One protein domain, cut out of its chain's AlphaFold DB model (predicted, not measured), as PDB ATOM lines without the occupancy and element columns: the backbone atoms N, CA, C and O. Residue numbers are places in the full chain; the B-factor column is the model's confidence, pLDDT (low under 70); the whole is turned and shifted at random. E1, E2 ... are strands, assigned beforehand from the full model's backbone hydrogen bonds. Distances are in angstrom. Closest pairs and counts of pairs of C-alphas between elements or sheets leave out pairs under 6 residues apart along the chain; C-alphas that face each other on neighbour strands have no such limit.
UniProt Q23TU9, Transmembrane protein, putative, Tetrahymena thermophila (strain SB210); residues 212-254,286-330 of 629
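Overview. This is residues 212 to 254 and 286 to 330 of the 629 residues of the protein "Transmembrane protein, putative" of Tetrahymena thermophila (strain SB210) (UniProt Q23TU9). A curled sheet of four strands, like part of a barrel, has a narrow ribbon of two short strand pairs, E1 with E5 and E2 with E4, on one side, near the sheet at E1. A thin arm with E8 reaches beyond one end, and the long loop of residues 222 to 235 lies towards the other. The printed part has 88 residues with nine named strands, E1 to E9 in chain order, and no named helix; the class is all strand. The largest sheet runs E3, E9, E7, E6, mixed. The whole is loose, with a radius of gyration of the C-alphas of 15.8 A, and elongated, spanning 52 by 27 by 22 A.

Along the chain. Find C-alpha 212 at (-6.738, -35.497, 30.487), where E1, residues 212 to 214, begins. Next come E2, residues 219 to 221, and E3, residues 236 to 239. Read on to E4, residues 245 to 247, and E5, residues 250 to 253. Beyond the cut, C-alpha 286 at (-7.468, -35.680, 21.875) opens E6, residues 286 to 290, 13.0 A long. E7, residues 296 to 304, runs 22.1 A, and E8 is residues 314 to 316. E9, residues 319 to 329, is the longest strand at 29.7 A and ends at C-alpha 329, (-8.388, -11.761, 25.103).

Arrangement. Start with the strongly twisted sheet, whose edge strands are E3 and E6. E9 and E7 are antiparallel at 168 degrees, with N 299 and O 323 2.9 A apart, within hydrogen-bond range. E7 and E6 form a hairpin, with N 289 and O 298 at 2.9 A. The pairing of E9 is staggered: residues 319 to 326 pair with E7, and 326 to 329 with E3. E3 and E9 are parallel at 55 degrees, with N 237 and O 326 at 2.9 A. Now look at the antiparallel pairs E1 and E5, with N 213 and O 251 at 2.8 A, and E2 and E4, with N 220 and O 246 at 2.9 A. E4 runs on into E5 at 39 degrees. The closest C-alphas of E1 and E9 are those of Ile 212 and Leu 323, 6.3 A apart. E8 pairs with no named strand, but residues 307 to 308 pair with it, antiparallel; it runs on into E9 at 50 degrees.

Size, cuts and confidence. The C-alphas of Asn 223 and Lys 311, the two farthest apart, are 53.3 A apart. Residues 255 to 285 are not printed, and C-alphas 254 and 286 are 14.6 A apart across the cut. The link from E2 to E3, 14 residues, is long. Mean pLDDT of the printed part is 78.0; it is under 70 at residues 223 to 236, 240 to 242, 292 to 293 and 330.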
ATOM      1  N   ILE A 212      -7.703 -36.262  31.280       90.31
ATOM      2  CA  ILE A 212      -6.738 -35.497  30.487       90.31
ATOM      3  C   ILE A 212      -5.950 -34.588  31.434       90.31
ATOM      4  O   ILE A 212      -6.518 -33.937  32.313       90.31
ATOM      5  N   LYS A 213      -4.630 -34.546  31.270       89.38
ATOM      6  CA  LYS A 213      -3.724 -33.690  32.033       89.38
ATOM      7  C   LYS A 213      -2.723 -33.025  31.096       89.38
ATOM      8  O   LYS A 213      -2.128 -33.674  30.245       89.38
ATOM      9  N   ILE A 214      -2.486 -31.739  31.311       86.25
ATOM     10  CA  ILE A 214      -1.413 -30.981  30.671       86.25
ATOM     11  C   ILE A 214      -0.703 -30.138  31.732       86.25
ATOM     12  O   ILE A 214      -1.332 -29.704  32.696       86.25
ATOM     13  N   SER A 215       0.614 -29.970  31.599       82.12
ATOM     14  CA  SER A 215       1.377 -29.034  32.429       82.12
ATOM     15  C   SER A 215       1.355 -27.640  31.813       82.12
ATOM     16  O   SER A 215       1.391 -27.498  30.593       82.12
ATOM     17  N   LEU A 216       1.393 -26.600  32.642       71.38
ATOM     18  CA  LEU A 216       1.477 -25.215  32.175       71.38
ATOM     19  C   LEU A 216       2.720 -24.953  31.319       71.38
ATOM     20  O   LEU A 216       2.635 -24.255  30.315       71.38
ATOM     21  N   ASP A 217       3.855 -25.560  31.669       76.94
ATOM     22  CA  ASP A 217       5.105 -25.402  30.912       76.94
ATOM     23  C   ASP A 217       5.018 -26.014  29.495       76.94
ATOM     24  O   ASP A 217       5.865 -25.752  28.636       76.94
ATOM     25  N   ASP A 218       3.974 -26.815  29.247       82.94
ATOM     26  CA  ASP A 218       3.683 -27.471  27.971       82.94
ATOM     27  C   ASP A 218       2.676 -26.707  27.117       82.94
ATOM     28  O   ASP A 218       2.450 -27.081  25.963       82.94
ATOM     29  N   ILE A 219       2.105 -25.631  27.662       81.94
ATOM     30  CA  ILE A 219       1.273 -24.681  26.936       81.94
ATOM     31  C   ILE A 219       2.168 -23.511  26.545       81.94
ATOM     32  O   ILE A 219       2.530 -22.667  27.363       81.94
ATOM     33  N   LYS A 220       2.548 -23.461  25.270       81.38
ATOM     34  CA  LYS A 220       3.391 -22.393  24.738       81.38
ATOM     35  C   LYS A 220       2.567 -21.451  23.894       81.38
ATOM     36  O   LYS A 220       1.830 -21.882  23.014       81.38
ATOM     37  N   VAL A 221       2.757 -20.164  24.127       76.75
ATOM     38  CA  VAL A 221       2.192 -19.113  23.294       76.75
ATOM     39  C   VAL A 221       3.341 -18.281  22.739       76.75
ATOM     40  O   VAL A 221       4.301 -17.973  23.449       76.75
ATOM     41  N   ASN A 222       3.291 -17.972  21.446       71.81
ATOM     42  CA  ASN A 222       4.273 -17.086  20.826       71.81
ATOM     43  C   ASN A 222       4.105 -15.630  21.330       71.81
ATOM     44  O   ASN A 222       3.044 -15.237  21.800       71.81
ATOM     45  N   ASN A 223       5.148 -14.804  21.217       57.91
ATOM     46  CA  ASN A 223       5.084 -13.346  21.429       57.91
ATOM     47  C   ASN A 223       4.585 -12.858  22.815       57.91
ATOM     48  O   ASN A 223       3.652 -12.063  22.895       57.91
ATOM     49  N   GLN A 224       5.270 -13.261  23.898       54.53
ATOM     50  CA  GLN A 224       5.201 -12.640  25.244       54.53
ATOM     51  C   GLN A 224       3.796 -12.461  25.850       54.53
ATOM     52  O   GLN A 224       3.544 -11.521  26.606       54.53
ATOM     53  N   SER A 225       2.861 -13.356  25.565       55.06
ATOM     54  CA  SER A 225       1.590 -13.363  26.276       55.06
ATOM     55  C   SER A 225       1.773 -13.954  27.685       55.06
ATOM     56  O   SER A 225       2.305 -15.057  27.839       55.06
ATOM     57  N   LEU A 226       1.381 -13.211  28.722       55.50
ATOM     58  CA  LEU A 226       1.537 -13.600  30.128       55.50
ATOM     59  C   LEU A 226       0.582 -14.754  30.487       55.50
ATOM     60  O   LEU A 226      -0.636 -14.610  30.399       55.50
ATOM     61  N   ILE A 227       1.131 -15.886  30.938       59.62
ATOM     62  CA  ILE A 227       0.356 -16.948  31.600       59.62
ATOM     63  C   ILE A 227       0.313 -16.610  33.094       59.62
ATOM     64  O   ILE A 227       1.344 -16.661  33.769       59.62
ATOM     65  N   ILE A 228      -0.858 -16.245  33.620       60.34
ATOM     66  CA  ILE A 228      -1.014 -15.908  35.043       60.34
ATOM     67  C   ILE A 228      -1.392 -17.174  35.819       60.34
ATOM     68  O   ILE A 228      -2.421 -17.795  35.558       60.34
ATOM     69  N   LYS A 229      -0.566 -17.542  36.806       55.44
ATOM     70  CA  LYS A 229      -0.861 -18.611  37.769       55.44
ATOM     71  C   LYS A 229      -1.613 -18.015  38.960       55.44
ATOM     72  O   LYS A 229      -0.986 -17.393  39.814       55.44
ATOM     73  N   ASN A 230      -2.924 -18.222  39.047       50.06
ATOM     74  CA  ASN A 230      -3.624 -18.036  40.316       50.06
ATOM     75  C   ASN A 230      -3.586 -19.344  41.112       50.06
ATOM     76  O   ASN A 230      -3.885 -20.412  40.586       50.06
ATOM     77  N   ASN A 231      -3.256 -19.256  42.404       44.06
ATOM     78  CA  ASN A 231      -3.174 -20.381  43.352       44.06
ATOM     79  C   ASN A 231      -4.535 -21.055  43.665       44.06
ATOM     80  O   ASN A 231      -4.661 -21.772  44.655       44.06
ATOM     81  N   SER A 232      -5.560 -20.846  42.839       40.16
ATOM     82  CA  SER A 232      -6.899 -21.404  43.007       40.16
ATOM     83  C   SER A 232      -7.516 -21.724  41.644       40.16
ATOM     84  O   SER A 232      -8.100 -20.842  41.027       40.16
ATOM     85  N   LEU A 233      -7.355 -22.979  41.207       39.94
ATOM     86  CA  LEU A 233      -8.181 -23.777  40.271       39.94
ATOM     87  C   LEU A 233      -8.641 -23.190  38.917       39.94
ATOM     88  O   LEU A 233      -9.241 -23.927  38.140       39.94
ATOM     89  N   GLU A 234      -8.350 -21.938  38.586       50.94
ATOM     90  CA  GLU A 234      -8.771 -21.299  37.341       50.94
ATOM     91  C   GLU A 234      -7.569 -20.644  36.667       50.94
ATOM     92  O   GLU A 234      -7.133 -19.542  37.008       50.94
ATOM     93  N   GLU A 235      -7.000 -21.384  35.723       59.47
ATOM     94  CA  GLU A 235      -5.853 -20.966  34.929       59.47
ATOM     95  C   GLU A 235      -6.355 -20.158  33.728       59.47
ATOM     96  O   GLU A 235      -7.174 -20.648  32.948       59.47
ATOM     97  N   VAL A 236      -5.888 -18.911  33.599       62.25
ATOM     98  CA  VAL A 236      -6.297 -17.995  32.526       62.25
ATOM     99  C   VAL A 236      -5.095 -17.672  31.645       62.25
ATOM    100  O   VAL A 236      -4.111 -17.083  32.099       62.25
ATOM    101  N   ILE A 237      -5.185 -18.037  30.368       70.44
ATOM    102  CA  ILE A 237      -4.197 -17.663  29.355       70.44
ATOM    103  C   ILE A 237      -4.620 -16.326  28.760       70.44
ATOM    104  O   ILE A 237      -5.676 -16.233  28.135       70.44
ATOM    105  N   GLN A 238      -3.800 -15.291  28.931       72.00
ATOM    106  CA  GLN A 238      -4.034 -14.021  28.255       72.00
ATOM    107  C   GLN A 238      -3.496 -14.095  26.831       72.00
ATOM    108  O   GLN A 238      -2.381 -14.563  26.645       72.00
ATOM    109  N   LEU A 239      -4.255 -13.642  25.836       72.06
ATOM    110  CA  LEU A 239      -3.859 -13.667  24.426       72.06
ATOM    111  C   LEU A 239      -4.060 -12.302  23.773       72.06
ATOM    112  O   LEU A 239      -5.029 -11.601  24.055       72.06
ATOM    113  N   LYS A 240      -3.160 -11.956  22.856       69.19
ATOM    114  CA  LYS A 240      -3.299 -10.865  21.888       69.19
ATOM    115  C   LYS A 240      -3.624 -11.436  20.508       69.19
ATOM    116  O   LYS A 240      -3.359 -12.607  20.224       69.19
ATOM    117  N   SER A 241      -4.188 -10.605  19.634       67.06
ATOM    118  CA  SER A 241      -4.444 -11.027  18.255       67.06
ATOM    119  C   SER A 241      -3.142 -11.415  17.542       67.06
ATOM    120  O   SER A 241      -2.090 -10.819  17.778       67.06
ATOM    121  N   GLY A 242      -3.201 -12.459  16.714       67.56
ATOM    122  CA  GLY A 242      -2.034 -13.056  16.056       67.56
ATOM    123  C   GLY A 242      -1.242 -14.048  16.920       67.56
ATOM    124  O   GLY A 242      -0.290 -14.654  16.422       67.56
ATOM    125  N   ASN A 243      -1.619 -14.260  18.189       74.12
ATOM    126  CA  ASN A 243      -0.988 -15.297  18.998       74.12
ATOM    127  C   ASN A 243      -1.397 -16.709  18.553       74.12
ATOM    128  O   ASN A 243      -2.560 -16.988  18.274       74.12
ATOM    129  N   GLN A 244      -0.424 -17.620  18.551       77.56
ATOM    130  CA  GLN A 244      -0.617 -19.048  18.332       77.56
ATOM    131  C   GLN A 244      -0.352 -19.797  19.637       77.56
ATOM    132  O   GLN A 244       0.724 -19.664  20.226       77.56
ATOM    133  N   ILE A 245      -1.322 -20.609  20.056       79.88
ATOM    134  CA  ILE A 245      -1.197 -21.521  21.195       79.88
ATOM    135  C   ILE A 245      -0.724 -22.880  20.679       79.88
ATOM    136  O   ILE A 245      -1.266 -23.417  19.712       79.88
ATOM    137  N   SER A 246       0.288 -23.444  21.325       84.19
ATOM    138  CA  SER A 246       0.830 -24.767  21.044       84.19
ATOM    139  C   SER A 246       0.820 -25.608  22.315       84.19
ATOM    140  O   SER A 246       1.353 -25.199  23.347       84.19
ATOM    141  N   PHE A 247       0.237 -26.801  22.221       84.38
ATOM    142  CA  PHE A 247       0.210 -27.796  23.289       84.38
ATOM    143  C   PHE A 247       1.253 -28.876  22.990       84.38
ATOM    144  O   PHE A 247       1.122 -29.603  22.008       84.38
ATOM    145  N   GLN A 248       2.310 -28.971  23.799       81.69
ATOM    146  CA  GLN A 248       3.462 -29.829  23.481       81.69
ATOM    147  C   GLN A 248       3.404 -31.222  24.116       81.69
ATOM    148  O   GLN A 248       3.984 -32.157  23.569       81.69
ATOM    149  N   ARG A 249       2.731 -31.378  25.264       83.56
ATOM    150  CA  ARG A 249       2.640 -32.653  25.997       83.56
ATOM    151  C   ARG A 249       1.296 -32.796  26.704       83.56
ATOM    152  O   ARG A 249       1.179 -32.582  27.909       83.56
ATOM    153  N   ILE A 250       0.269 -33.159  25.943       86.38
ATOM    154  CA  ILE A 250      -1.008 -33.564  26.531       86.38
ATOM    155  C   ILE A 250      -0.898 -35.039  26.921       86.38
ATOM    156  O   ILE A 250      -0.533 -35.875  26.097       86.38
ATOM    157  N   GLN A 251      -1.207 -35.356  28.175       88.94
ATOM    158  CA  GLN A 251      -1.131 -36.702  28.720       88.94
ATOM    159  C   GLN A 251      -2.519 -37.187  29.132       88.94
ATOM    160  O   GLN A 251      -3.227 -36.511  29.877       88.94
ATOM    161  N   ILE A 252      -2.890 -38.395  28.712       90.44
ATOM    162  CA  ILE A 252      -4.050 -39.096  29.272       90.44
ATOM    163  C   ILE A 252      -3.583 -39.952  30.443       90.44
ATOM    164  O   ILE A 252      -2.517 -40.571  30.375       90.44
ATOM    165  N   LEU A 253      -4.369 -39.960  31.513       90.75
ATOM    166  CA  LEU A 253      -4.153 -40.769  32.700       90.75
ATOM    167  C   LEU A 253      -5.180 -41.897  32.782       90.75
ATOM    168  O   LEU A 253      -6.367 -41.709  32.483       90.75
ATOM    169  N   ASP A 254      -4.696 -43.053  33.221       90.62
ATOM    170  CA  ASP A 254      -5.519 -44.197  33.585       90.62
ATOM    171  C   ASP A 254      -6.087 -44.070  35.011       90.62
ATOM    172  O   ASP A 254      -5.946 -43.054  35.696       90.62
ATOM    173  N   ILE A 286      -7.154 -36.984  21.285       86.12
ATOM    174  CA  ILE A 286      -7.468 -35.680  21.875       86.12
ATOM    175  C   ILE A 286      -7.638 -34.677  20.747       86.12
ATOM    176  O   ILE A 286      -6.784 -34.556  19.869       86.12
ATOM    177  N   SER A 287      -8.740 -33.948  20.803       87.81
ATOM    178  CA  SER A 287      -9.057 -32.839  19.920       87.81
ATOM    179  C   SER A 287      -9.155 -31.550  20.726       87.81
ATOM    180  O   SER A 287      -9.432 -31.564  21.927       87.81
ATOM    181  N   VAL A 288      -8.878 -30.431  20.064       86.00
ATOM    182  CA  VAL A 288      -9.082 -29.097  20.627       86.00
ATOM    183  C   VAL A 288     -10.397 -28.581  20.063       86.00
ATOM    184  O   VAL A 288     -10.508 -28.383  18.854       86.00
ATOM    185  N   GLU A 289     -11.380 -28.366  20.926       88.00
ATOM    186  CA  GLU A 289     -12.656 -27.750  20.578       88.00
ATOM    187  C   GLU A 289     -12.681 -26.336  21.174       88.00
ATOM    188  O   GLU A 289     -12.430 -26.139  22.365       88.00
ATOM    189  N   TRP A 290     -12.944 -25.324  20.347       81.12
ATOM    190  CA  TRP A 290     -13.042 -23.943  20.811       81.12
ATOM    191  C   TRP A 290     -14.155 -23.202  20.070       81.12
ATOM    192  O   TRP A 290     -14.134 -23.092  18.844       81.12
ATOM    193  N   ASP A 291     -15.127 -22.698  20.829       78.25
ATOM    194  CA  ASP A 291     -16.146 -21.773  20.339       78.25
ATOM    195  C   ASP A 291     -15.594 -20.345  20.437       78.25
ATOM    196  O   ASP A 291     -15.275 -19.878  21.531       78.25
ATOM    197  N   GLN A 292     -15.491 -19.651  19.300       65.62
ATOM    198  CA  GLN A 292     -14.928 -18.299  19.199       65.62
ATOM    199  C   GLN A 292     -15.687 -17.255  20.035       65.62
ATOM    200  O   GLN A 292     -15.119 -16.219  20.371       65.62
ATOM    201  N   SER A 293     -16.953 -17.515  20.377       66.94
ATOM    202  CA  SER A 293     -17.745 -16.654  21.265       66.94
ATOM    203  C   SER A 293     -17.457 -16.894  22.753       66.94
ATOM    204  O   SER A 293     -17.827 -16.084  23.604       66.94
ATOM    205  N   SER A 294     -16.774 -17.995  23.071       71.50
ATOM    206  CA  SER A 294     -16.492 -18.441  24.429       71.50
ATOM    207  C   SER A 294     -15.052 -18.136  24.850       71.50
ATOM    208  O   SER A 294     -14.091 -18.259  24.086       71.50
ATOM    209  N   THR A 295     -14.883 -17.803  26.127       77.81
ATOM    210  CA  THR A 295     -13.578 -17.645  26.781       77.81
ATOM    211  C   THR A 295     -12.989 -18.983  27.238       77.81
ATOM    212  O   THR A 295     -12.128 -19.002  28.113       77.81
ATOM    213  N   VAL A 296     -13.491 -20.118  26.739       82.69
ATOM    214  CA  VAL A 296     -13.107 -21.452  27.216       82.69
ATOM    215  C   VAL A 296     -12.724 -22.324  26.031       82.69
ATOM    216  O   VAL A 296     -13.538 -22.623  25.165       82.69
ATOM    217  N   LEU A 297     -11.471 -22.758  26.018       85.75
ATOM    218  CA  LEU A 297     -10.970 -23.774  25.105       85.75
ATOM    219  C   LEU A 297     -11.078 -25.133  25.788       85.75
ATOM    220  O   LEU A 297     -10.684 -25.284  26.942       85.75
ATOM    221  N   LYS A 298     -11.601 -26.128  25.079       88.69
ATOM    222  CA  LYS A 298     -11.783 -27.479  25.605       88.69
ATOM    223  C   LYS A 298     -10.816 -28.439  24.932       88.69
ATOM    224  O   LYS A 298     -10.759 -28.533  23.709       88.69
ATOM    225  N   LEU A 299     -10.063 -29.178  25.739       88.00
ATOM    226  CA  LEU A 299      -9.384 -30.387  25.288       88.00
ATOM    227  C   LEU A 299     -10.331 -31.554  25.505       88.00
ATOM    228  O   LEU A 299     -10.742 -31.815  26.634       88.00
ATOM    229  N   VAL A 300     -10.675 -32.232  24.421       90.75
ATOM    230  CA  VAL A 300     -11.748 -33.215  24.410       90.75
ATOM    231  C   VAL A 300     -11.220 -34.541  23.880       90.75
ATOM    232  O   VAL A 300     -10.618 -34.579  22.803       90.75
ATOM    233  N   SER A 301     -11.423 -35.631  24.625       89.25
ATOM    234  CA  SER A 301     -11.039 -36.967  24.160       89.25
ATOM    235  C   SER A 301     -12.009 -37.526  23.118       89.25
ATOM    236  O   SER A 301     -13.118 -37.024  22.936       89.25
ATOM    237  N   ASN A 302     -11.640 -38.641  22.493       88.12
ATOM    238  CA  ASN A 302     -12.615 -39.501  21.826       88.12
ATOM    239  C   ASN A 302     -13.640 -40.055  22.831       88.12
ATOM    240  O   ASN A 302     -13.457 -39.970  24.051       88.12
ATOM    241  N   THR A 303     -14.733 -40.609  22.309       88.00
ATOM    242  CA  THR A 303     -15.791 -41.206  23.129       88.00
ATOM    243  C   THR A 303     -15.237 -42.377  23.936       88.00
ATOM    244  O   THR A 303     -14.705 -43.321  23.358       88.00
ATOM    245  N   ILE A 304     -15.395 -42.317  25.256       87.56
ATOM    246  CA  ILE A 304     -15.060 -43.396  26.183       87.56
ATOM    247  C   ILE A 304     -16.293 -44.242  26.498       87.56
ATOM    248  O   ILE A 304     -17.429 -43.753  26.510       87.56
ATOM    249  N   SER A 305     -16.051 -45.522  26.761       86.12
ATOM    250  CA  SER A 305     -17.079 -46.497  27.122       86.12
ATOM    251  C   SER A 305     -17.703 -46.221  28.501       86.12
ATOM    252  O   SER A 305     -17.028 -45.758  29.423       86.12
ATOM    253  N   GLU A 306     -18.997 -46.528  28.657       90.00
ATOM    254  CA  GLU A 306     -19.702 -46.417  29.944       90.00
ATOM    255  C   GLU A 306     -19.173 -47.438  30.961       90.00
ATOM    256  O   GLU A 306     -18.867 -48.583  30.615       90.00
ATOM    257  N   LEU A 307     -19.113 -47.034  32.231       91.25
ATOM    258  CA  LEU A 307     -18.864 -47.936  33.350       91.25
ATOM    259  C   LEU A 307     -19.930 -47.769  34.424       91.25
ATOM    260  O   LEU A 307     -20.241 -46.653  34.849       91.25
ATOM    261  N   GLN A 308     -20.429 -48.896  34.908       93.81
ATOM    262  CA  GLN A 308     -21.416 -48.985  35.972       93.81
ATOM    263  C   GLN A 308     -20.799 -49.634  37.211       93.81
ATOM    264  O   GLN A 308     -19.806 -50.354  37.126       93.81
ATOM    265  N   ASP A 309     -21.369 -49.368  38.380       93.06
ATOM    266  CA  ASP A 309     -21.030 -50.102  39.594       93.06
ATOM    267  C   ASP A 309     -21.743 -51.467  39.649       93.06
ATOM    268  O   ASP A 309     -22.570 -51.811  38.801       93.06
ATOM    269  N   SER A 310     -21.457 -52.257  40.684       92.12
ATOM    270  CA  SER A 310     -22.086 -53.568  40.883       92.12
ATOM    271  C   SER A 310     -23.602 -53.524  41.121       92.12
ATOM    272  O   SER A 310     -24.241 -54.579  41.107       92.12
ATOM    273  N   LYS A 311     -24.176 -52.332  41.336       92.75
ATOM    274  CA  LYS A 311     -25.611 -52.064  41.506       92.75
ATOM    275  C   LYS A 311     -26.243 -51.468  40.243       92.75
ATOM    276  O   LYS A 311     -27.380 -51.006  40.319       92.75
ATOM    277  N   GLN A 312     -25.531 -51.479  39.112       87.62
ATOM    278  CA  GLN A 312     -25.968 -50.922  37.827       87.62
ATOM    279  C   GLN A 312     -26.188 -49.400  37.854       87.62
ATOM    280  O   GLN A 312     -26.905 -48.846  37.019       87.62
ATOM    281  N   GLN A 313     -25.579 -48.691  38.808       90.94
ATOM    282  CA  GLN A 313     -25.535 -47.233  38.785       90.94
ATOM    283  C   GLN A 313     -24.387 -46.779  37.892       90.94
ATOM    284  O   GLN A 313     -23.257 -47.250  38.019       90.94
ATOM    285  N   VAL A 314     -24.666 -45.834  36.995       89.38
ATOM    286  CA  VAL A 314     -23.655 -45.300  36.082       89.38
ATOM    287  C   VAL A 314     -22.610 -44.517  36.872       89.38
ATOM    288  O   VAL A 314     -22.908 -43.465  37.439       89.38
ATOM    289  N   TYR A 315     -21.384 -45.033  36.889       85.44
ATOM    290  CA  TYR A 315     -20.241 -44.417  37.555       85.44
ATOM    291  C   TYR A 315     -19.500 -43.473  36.599       85.44
ATOM    292  O   TYR A 315     -19.220 -42.327  36.942       85.44
ATOM    293  N   PHE A 316     -19.248 -43.928  35.368       83.00
ATOM    294  CA  PHE A 316     -18.792 -43.090  34.258       83.00
ATOM    295  C   PHE A 316     -19.801 -43.180  33.130       83.00
ATOM    296  O   PHE A 316     -19.983 -44.254  32.567       83.00
ATOM    297  N   LYS A 317     -20.434 -42.056  32.790       82.75
ATOM    298  CA  LYS A 317     -21.330 -41.974  31.633       82.75
ATOM    299  C   LYS A 317     -20.529 -42.090  30.344       82.75
ATOM    300  O   LYS A 317     -19.436 -41.530  30.255       82.75
ATOM    301  N   GLN A 318     -21.113 -42.743  29.340       83.38
ATOM    302  CA  GLN A 318     -20.591 -42.664  27.981       83.38
ATOM    303  C   GLN A 318     -20.494 -41.193  27.557       83.38
ATOM    304  O   GLN A 318     -21.450 -40.427  27.700       83.38
ATOM    305  N   GLY A 319     -19.334 -40.787  27.055       84.75
ATOM    306  CA  GLY A 319     -19.083 -39.390  26.729       84.75
ATOM    307  C   GLY A 319     -17.635 -39.146  26.353       84.75
ATOM    308  O   GLY A 319     -16.889 -40.085  26.094       84.75
ATOM    309  N   LYS A 320     -17.242 -37.877  26.314       86.25
ATOM    310  CA  LYS A 320     -15.858 -37.468  26.084       86.25
ATOM    311  C   LYS A 320     -15.272 -36.940  27.394       86.25
ATOM    312  O   LYS A 320     -15.982 -36.322  28.185       86.25
ATOM    313  N   LEU A 321     -13.987 -37.184  27.636       87.62
ATOM    314  CA  LEU A 321     -13.264 -36.520  28.715       87.62
ATOM    315  C   LEU A 321     -12.999 -35.078  28.293       87.62
ATOM    316  O   LEU A 321     -12.467 -34.853  27.209       87.62
ATOM    317  N   GLU A 322     -13.338 -34.123  29.153       89.38
ATOM    318  CA  GLU A 322     -13.150 -32.697  28.890       89.38
ATOM    319  C   GLU A 322     -12.183 -32.087  29.910       89.38
ATOM    320  O   GLU A 322     -12.288 -32.321  31.116       89.38
ATOM    321  N   LEU A 323     -11.239 -31.289  29.416       87.56
ATOM    322  CA  LEU A 323     -10.427 -30.384  30.220       87.56
ATOM    323  C   LEU A 323     -10.619 -28.962  29.696       87.56
ATOM    324  O   LEU A 323     -10.263 -28.656  28.558       87.56
ATOM    325  N   GLU A 324     -11.187 -28.107  30.539       86.62
ATOM    326  CA  GLU A 324     -11.466 -26.711  30.217       86.62
ATOM    327  C   GLU A 324     -10.260 -25.824  30.543       86.62
ATOM    328  O   GLU A 324      -9.709 -25.871  31.642       86.62
ATOM    329  N   ILE A 325      -9.862 -24.995  29.580       81.69
ATOM    330  CA  ILE A 325      -8.782 -24.015  29.683       81.69
ATOM    331  C   ILE A 325      -9.398 -22.637  29.453       81.69
ATOM    332  O   ILE A 325      -9.933 -22.362  28.377       81.69
ATOM    333  N   LYS A 326      -9.329 -21.753  30.453       80.31
ATOM    334  CA  LYS A 326      -9.872 -20.398  30.321       80.31
ATOM    335  C   LYS A 326      -8.886 -19.507  29.569       80.31
ATOM    336  O   LYS A 326      -7.685 -19.495  29.832       80.31
ATOM    337  N   ILE A 327      -9.412 -18.735  28.632       77.88
ATOM    338  CA  ILE A 327      -8.674 -17.807  27.783       77.88
ATOM    339  C   ILE A 327      -9.253 -16.410  27.973       77.88
ATOM    340  O   ILE A 327     -10.466 -16.219  27.959       77.88
ATOM    341  N   GLN A 328      -8.380 -15.418  28.106       75.25
ATOM    342  CA  GLN A 328      -8.745 -14.011  28.160       75.25
ATOM    343  C   GLN A 328      -8.090 -13.267  26.997       75.25
ATOM    344  O   GLN A 328      -6.868 -13.210  26.889       75.25
ATOM    345  N   PHE A 329      -8.899 -12.650  26.142       73.12
ATOM    346  CA  PHE A 329      -8.388 -11.761  25.103       73.12
ATOM    347  C   PHE A 329      -8.062 -10.397  25.705       73.12
ATOM    348  O   PHE A 329      -8.907  -9.768  26.344       73.12
ATOM    349  N   LEU A 330      -6.825  -9.946  25.521       68.19
ATOM    350  CA  LEU A 330      -6.423  -8.578  25.827       68.19
ATOM    351  C   LEU A 330      -6.974  -7.659  24.729       68.19
ATOM    352  O   LEU A 330      -6.793  -7.934  23.543       68.19
TER     353      LEU A 330